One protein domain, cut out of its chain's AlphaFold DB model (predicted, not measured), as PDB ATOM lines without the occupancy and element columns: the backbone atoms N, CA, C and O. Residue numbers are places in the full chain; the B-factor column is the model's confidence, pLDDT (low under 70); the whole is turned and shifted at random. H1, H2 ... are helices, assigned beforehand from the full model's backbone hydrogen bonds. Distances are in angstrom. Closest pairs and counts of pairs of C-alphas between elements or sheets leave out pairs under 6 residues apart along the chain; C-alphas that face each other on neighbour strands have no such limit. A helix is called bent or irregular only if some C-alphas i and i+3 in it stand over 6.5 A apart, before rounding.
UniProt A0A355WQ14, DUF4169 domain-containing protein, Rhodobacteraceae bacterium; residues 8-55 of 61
ATOM      1  N   SER A   8     -24.533 -19.516 -38.337       89.12
ATOM      2  CA  SER A   8     -25.625 -18.666 -38.818       89.12
ATOM      3  C   SER A   8     -26.963 -19.043 -38.185       89.12
ATOM      4  O   SER A   8     -27.730 -18.158 -37.801       89.12
ATOM      5  N   ASN A   9     -27.229 -20.339 -38.009       86.62
ATOM      6  CA  ASN A   9     -28.457 -20.815 -37.369       86.62
ATOM      7  C   ASN A   9     -28.480 -20.446 -35.883       86.62
ATOM      8  O   ASN A   9     -29.499 -19.966 -35.386       86.62
ATOM      9  N   VAL A  10     -27.339 -20.557 -35.200       89.50
ATOM     10  CA  VAL A  10     -27.200 -20.144 -33.794       89.50
ATOM     11  C   VAL A  10     -27.431 -18.638 -33.633       89.50
ATOM     12  O   VAL A  10     -28.153 -18.211 -32.731       89.50
ATOM     13  N   ARG A  11     -26.872 -17.811 -34.526       92.44
ATOM     14  CA  ARG A  11     -27.097 -16.353 -34.519       92.44
ATOM     15  C   ARG A  11     -28.567 -16.001 -34.749       92.44
ATOM     16  O   ARG A  11     -29.109 -15.173 -34.020       92.44
ATOM     17  N   LYS A  12     -29.224 -16.659 -35.710       90.44
ATOM     18  CA  LYS A  12     -30.660 -16.480 -35.978       90.44
ATOM     19  C   LYS A  12     -31.511 -16.877 -34.772       90.44
ATOM     20  O   LYS A  12     -32.385 -16.111 -34.380       90.44
ATOM     21  N   ALA A  13     -31.221 -18.014 -34.142       90.81
ATOM     22  CA  ALA A  13     -31.921 -18.453 -32.939       90.81
ATOM     23  C   ALA A  13     -31.787 -17.428 -31.796       90.81
ATOM     24  O   ALA A  13     -32.793 -17.026 -31.213       90.81
ATOM     25  N   LYS A  14     -30.572 -16.918 -31.541       90.12
ATOM     26  CA  LYS A  14     -30.338 -15.855 -30.545       90.12
ATOM     27  C   LYS A  14     -31.119 -14.574 -30.862       90.12
ATOM     28  O   LYS A  14     -31.728 -13.990 -29.969       90.12
ATOM     29  N   ALA A  15     -31.137 -14.150 -32.127       92.94
ATOM     30  CA  ALA A  15     -31.882 -12.967 -32.557       92.94
ATOM     31  C   ALA A  15     -33.402 -13.134 -32.375       92.94
ATOM     32  O   ALA A  15     -34.072 -12.200 -31.936       92.94
ATOM     33  N   LEU A  16     -33.941 -14.323 -32.660       92.56
ATOM     34  CA  LEU A  16     -35.359 -14.633 -32.455       92.56
ATOM     35  C   LEU A  16     -35.751 -14.573 -30.975       92.56
ATOM     36  O   LEU A  16     -36.775 -13.975 -30.649       92.56
ATOM     37  N   VAL A  17     -34.932 -15.135 -30.081       92.31
ATOM     38  CA  VAL A  17     -35.168 -15.073 -28.628       92.31
ATOM     39  C   VAL A  17     -35.148 -13.627 -28.135       92.31
ATOM     40  O   VAL A  17     -36.091 -13.201 -27.470       92.31
ATOM     41  N   LYS A  18     -34.142 -12.839 -28.537       89.69
ATOM     42  CA  LYS A  18     -34.055 -11.413 -28.180       89.69
ATOM     43  C   LYS A  18     -35.278 -10.627 -28.664       89.69
ATOM     44  O   LYS A  18     -35.808  -9.797 -27.935       89.69
ATOM     45  N   LYS A  19     -35.758 -10.907 -29.880       89.06
ATOM     46  CA  LYS A  19     -36.947 -10.255 -30.446       89.06
ATOM     47  C   LYS A  19     -38.224 -10.598 -29.673       89.06
ATOM     48  O   LYS A  19     -39.070  -9.724 -29.519       89.06
ATOM     49  N   ARG A  20     -38.363 -11.838 -29.183       86.56
ATOM     50  CA  ARG A  20     -39.488 -12.241 -28.319       86.56
ATOM     51  C   ARG A  20     -39.454 -11.506 -26.981       86.56
ATOM     52  O   ARG A  20     -40.425 -10.846 -26.658       86.56
ATOM     53  N   GLN A  21     -38.306 -11.492 -26.303       87.81
ATOM     54  CA  GLN A  21     -38.138 -10.760 -25.038       87.81
ATOM     55  C   GLN A  21     -38.464  -9.269 -25.181       87.81
ATOM     56  O   GLN A  21     -39.197  -8.709 -24.376       87.81
ATOM     57  N   GLN A  22     -37.994  -8.631 -26.257       85.19
ATOM     58  CA  GLN A  22     -38.346  -7.242 -26.559       85.19
ATOM     59  C   GLN A  22     -39.845  -7.058 -26.817       85.19
ATOM     60  O   GLN A  22     -40.403  -6.024 -26.461       85.19
ATOM     61  N   ALA A  23     -40.506  -8.022 -27.460       81.94
ATOM     62  CA  ALA A  23     -41.946  -7.969 -27.676       81.94
ATOM     63  C   ALA A  23     -42.715  -8.084 -26.351       81.94
ATOM     64  O   ALA A  23     -43.636  -7.299 -26.142       81.94
ATOM     65  N   ASP A  24     -42.292  -8.976 -25.454       81.94
ATOM     66  CA  ASP A  24     -42.881  -9.146 -24.122       81.94
ATOM     67  C   ASP A  24     -42.671  -7.889 -23.265       81.94
ATOM     68  O   ASP A  24     -43.621  -7.347 -22.702       81.94
ATOM     69  N   GLU A  25     -41.453  -7.337 -23.251       82.62
ATOM     70  CA  GLU A  25     -41.164  -6.060 -22.595       82.62
ATOM     71  C   GLU A  25     -42.018  -4.922 -23.152       82.62
ATOM     72  O   GLU A  25     -42.509  -4.093 -22.392       82.62
ATOM     73  N   ASN A  26     -42.213  -4.863 -24.470       82.88
ATOM     74  CA  ASN A  26     -43.055  -3.847 -25.093       82.88
ATOM     75  C   ASN A  26     -44.540  -4.058 -24.773       82.88
ATOM     76  O   ASN A  26     -45.264  -3.076 -24.612       82.88
ATOM     77  N   ALA A  27     -44.997  -5.306 -24.666       79.00
ATOM     78  CA  ALA A  27     -46.356  -5.622 -24.247       79.00
ATOM     79  C   ALA A  27     -46.608  -5.142 -22.811       79.00
ATOM     80  O   ALA A  27     -47.618  -4.486 -22.565       79.00
ATOM     81  N   VAL A  28     -45.653  -5.368 -21.903       79.56
ATOM     82  CA  VAL A  28     -45.719  -4.891 -20.510       79.56
ATOM     83  C   VAL A  28     -45.604  -3.365 -20.429       79.56
ATOM     84  O   VAL A  28     -46.429  -2.721 -19.788       79.56
ATOM     85  N   LYS A  29     -44.607  -2.766 -21.094       76.00
ATOM     86  CA  LYS A  29     -44.315  -1.322 -21.013       76.00
ATOM     87  C   LYS A  29     -45.384  -0.461 -21.673       76.00
ATOM     88  O   LYS A  29     -45.671   0.629 -21.191       76.00
ATOM     89  N   PHE A  30     -45.941  -0.914 -22.795       73.81
ATOM     90  CA  PHE A  30     -46.841  -0.088 -23.597       73.81
ATOM     91  C   PHE A  30     -48.300  -0.516 -23.531       73.81
ATOM     92  O   PHE A  30     -49.124   0.267 -24.006       73.81
ATOM     93  N   GLY A  31     -48.625  -1.689 -22.962       68.19
ATOM     94  CA  GLY A  31     -49.967  -2.158 -22.565       68.19
ATOM     95  C   GLY A  31     -51.032  -2.263 -23.669       68.19
ATOM     96  O   GLY A  31     -52.034  -2.952 -23.514       68.19
ATOM     97  N   ARG A  32     -50.825  -1.596 -24.804       75.31
ATOM     98  CA  ARG A  32     -51.709  -1.506 -25.959       75.31
ATOM     99  C   ARG A  32     -50.922  -1.935 -27.183       75.31
ATOM    100  O   ARG A  32     -49.910  -1.324 -27.547       75.31
ATOM    101  N   SER A  33     -51.404  -2.989 -27.830       75.69
ATOM    102  CA  SER A  33     -50.846  -3.457 -29.094       75.69
ATOM    103  C   SER A  33     -51.067  -2.419 -30.202       75.69
ATOM    104  O   SER A  33     -51.918  -1.532 -30.094       75.69
ATOM    105  N   LYS A  34     -50.315  -2.527 -31.307       73.06
ATOM    106  CA  LYS A  34     -50.521  -1.653 -32.476       73.06
ATOM    107  C   LYS A  34     -51.961  -1.717 -33.002       73.06
ATOM    108  O   LYS A  34     -52.493  -0.680 -33.370       73.06
ATOM    109  N   ALA A  35     -52.579  -2.900 -32.976       77.12
ATOM    110  CA  ALA A  35     -53.964  -3.102 -33.395       77.12
ATOM    111  C   ALA A  35     -54.958  -2.332 -32.505       77.12
ATOM    112  O   ALA A  35     -55.862  -1.672 -33.011       77.12
ATOM    113  N   VAL A  36     -54.752  -2.345 -31.184       78.44
ATOM    114  CA  VAL A  36     -55.578  -1.569 -30.245       78.44
ATOM    115  C   VAL A  36     -55.411  -0.072 -30.501       78.44
ATOM    116  O   VAL A  36     -56.398   0.643 -30.643       78.44
ATOM    117  N   LYS A  37     -54.168   0.397 -30.680       81.12
ATOM    118  CA  LYS A  37     -53.890   1.805 -31.004       81.12
ATOM    119  C   LYS A  37     -54.551   2.252 -32.311       81.12
ATOM    120  O   LYS A  37     -55.053   3.369 -32.370       81.12
ATOM    121  N   SER A  38     -54.563   1.413 -33.349       83.69
ATOM    122  CA  SER A  38     -55.220   1.759 -34.617       83.69
ATOM    123  C   SER A  38     -56.736   1.862 -34.484       83.69
ATOM    124  O   SER A  38     -57.329   2.774 -35.055       83.69
ATOM    125  N   VAL A  39     -57.357   0.966 -33.711       86.88
ATOM    126  CA  VAL A  39     -58.807   0.994 -33.470       86.88
ATOM    127  C   VAL A  39     -59.185   2.222 -32.641       86.88
ATOM    128  O   VAL A  39     -60.105   2.943 -33.013       86.88
ATOM    129  N   GLU A  40     -58.432   2.524 -31.579       86.12
ATOM    130  CA  GLU A  40     -58.625   3.740 -30.777       86.12
ATOM    131  C   GLU A  40     -58.464   5.015 -31.618       86.12
ATOM    132  O   GLU A  40     -59.275   5.935 -31.515       86.12
ATOM    133  N   ALA A  41     -57.443   5.075 -32.478       87.50
ATOM    134  CA  ALA A  41     -57.220   6.218 -33.360       87.50
ATOM    135  C   ALA A  41     -58.366   6.401 -34.366       87.50
ATOM    136  O   ALA A  41     -58.822   7.527 -34.570       87.50
ATOM    137  N   ALA A  42     -58.861   5.310 -34.958       91.44
ATOM    138  CA  ALA A  42     -60.000   5.344 -35.871       91.44
ATOM    139  C   ALA A  42     -61.284   5.801 -35.162       91.44
ATOM    140  O   ALA A  42     -61.968   6.697 -35.658       91.44
ATOM    141  N   ALA A  43     -61.569   5.260 -33.973       91.62
ATOM    142  CA  ALA A  43     -62.715   5.666 -33.162       91.62
ATOM    143  C   ALA A  43     -62.636   7.150 -32.771       91.62
ATOM    144  O   ALA A  43     -63.619   7.882 -32.893       91.62
ATOM    145  N   LYS A  44     -61.448   7.628 -32.379       91.31
ATOM    146  CA  LYS A  44     -61.216   9.043 -32.066       91.31
ATOM    147  C   LYS A  44     -61.415   9.942 -33.288       91.31
ATOM    148  O   LYS A  44     -62.015  11.002 -33.159       91.31
ATOM    149  N   ALA A  45     -60.936   9.530 -34.460       91.00
ATOM    150  CA  ALA A  45     -61.120  10.286 -35.696       91.00
ATOM    151  C   ALA A  45     -62.598  10.357 -36.108       91.00
ATOM    152  O   ALA A  45     -63.069  11.412 -36.526       91.00
ATOM    153  N   GLN A  46     -63.343   9.259 -35.953       90.69
ATOM    154  CA  GLN A  46     -64.782   9.239 -36.207       90.69
ATOM    155  C   GLN A  46     -65.537  10.151 -35.236       90.69
ATOM    156  O   GLN A  46     -66.367  10.941 -35.676       90.69
ATOM    157  N   ALA A  47     -65.215  10.090 -33.941       90.81
ATOM    158  CA  ALA A  47     -65.804  10.974 -32.940       90.81
ATOM    159  C   ALA A  47     -65.489  12.449 -33.231       90.81
ATOM    160  O   ALA A  47     -66.384  13.284 -33.174       90.81
ATOM    161  N   ALA A  48     -64.246  12.768 -33.608       90.44
ATOM    162  CA  ALA A  48     -63.856  14.123 -33.990       90.44
ATOM    163  C   ALA A  48     -64.651  14.626 -35.203       90.44
ATOM    164  O   ALA A  48     -65.185  15.725 -35.147       90.44
ATOM    165  N   ARG A  49     -64.797  13.812 -36.257       89.06
ATOM    166  CA  ARG A  49     -65.610  14.163 -37.436       89.06
ATOM    167  C   ARG A  49     -67.086  14.344 -37.103       89.06
ATOM    168  O   ARG A  49     -67.717  15.240 -37.643       89.06
ATOM    169  N   ALA A  50     -67.636  13.495 -36.235       88.69
ATOM    170  CA  ALA A  50     -69.020  13.628 -35.793       88.69
ATOM    171  C   ALA A  50     -69.223  14.941 -35.026       88.69
ATOM    172  O   ALA A  50     -70.172  15.664 -35.297       88.69
ATOM    173  N   LEU A  51     -68.308  15.279 -34.114       88.94
ATOM    174  CA  LEU A  51     -68.347  16.546 -33.382       88.94
ATOM    175  C   LEU A  51     -68.194  17.752 -34.310       88.94
ATOM    176  O   LEU A  51     -68.912  18.728 -34.139       88.94
ATOM    177  N   ASP A  52     -67.294  17.671 -35.288       84.81
ATOM    178  CA  ASP A  52     -67.070  18.725 -36.278       84.81
ATOM    179  C   ASP A  52     -68.316  18.957 -37.143       84.81
ATOM    180  O   ASP A  52     -68.790  20.078 -37.251       84.81
ATOM    181  N   GLY A  53     -68.955  17.890 -37.637       83.94
ATOM    182  CA  GLY A  53     -70.224  17.994 -38.370       83.94
ATOM    183  C   GLY A  53     -71.423  18.439 -37.519       83.94
ATOM    184  O   GLY A  53     -72.462  18.800 -38.068       83.94
ATOM    185  N   HIS A  54     -71.305  18.403 -36.189       83.75
ATOM    186  CA  HIS A  54     -72.312  18.913 -35.255       83.75
ATOM    187  C   HIS A  54     -71.994  20.309 -34.716       83.75
ATOM    188  O   HIS A  54     -72.842  20.888 -34.028       83.75
ATOM    189  N   LYS A  55     -70.816  20.871 -35.014       80.00
ATOM    190  CA  LYS A  55     -70.569  22.287 -34.758       80.00
ATOM    191  C   LYS A  55     -71.455  23.099 -35.697       80.00
ATOM    192  O   LYS A  55     -71.450  22.900 -36.906       80.00
TER     193      LYS A  55
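This is residues 8 to 55 of the 61 residues of the protein "DUF4169 domain-containing protein" of Rhodobacteraceae bacterium (UniProt A0A355WQ14). Two long helices of similar length, H1 and then H2, follow each other end to end, joined by a tight link that makes a step and a wide, open V between them. Neither helix folds back on the other, and there is no core between them. The printed part has 48 residues, with two named helices, H1 and H2 in that order, and no named strand; its class is all helix. The whole is extended, with a radius of gyration of the C-alphas of 18.7 A, and its C-alphas span 60 by 20 by 9 A, a rod in outline.

The first helix, H1, holds residues 8 to 30, and the second, H2, holds residues 34 to 54. H1 and H2 are apart, with no C-alpha of the one within 8 A of the other. Residues 8 to 31, of which 8 to 30 belong to H1, stand free. Residues 33 to 39, of which 34 to 39 belong to H2, and residues 41 to 55, of which 41 to 54 belong to H2, also stand free. In both H1 and H2 every O i to N i+4 pair is within hydrogen-bond range.

H1 runs from Ser 8, with its C-alpha at (-25.625, -18.666, -38.818), to Phe 30, with its C-alpha at (-46.841, -0.088, -23.597), a length of 32.0 A. After the 3 residues of the link, H2 runs from Lys 34, with its C-alpha at (-50.521, -1.653, -32.476), to His 54, with its C-alpha at (-72.312, 18.913, -35.255), a length of 30.1 A. Neither helix is bent.

The two C-alphas farthest apart are those of Ser 8 and Lys 55, at 60.9 A, the first and last printed residues. The printed part has no cut and no long link. The mean pLDDT of the printed part is 85.3, and one residue, Gly 31 in the link, is under 70.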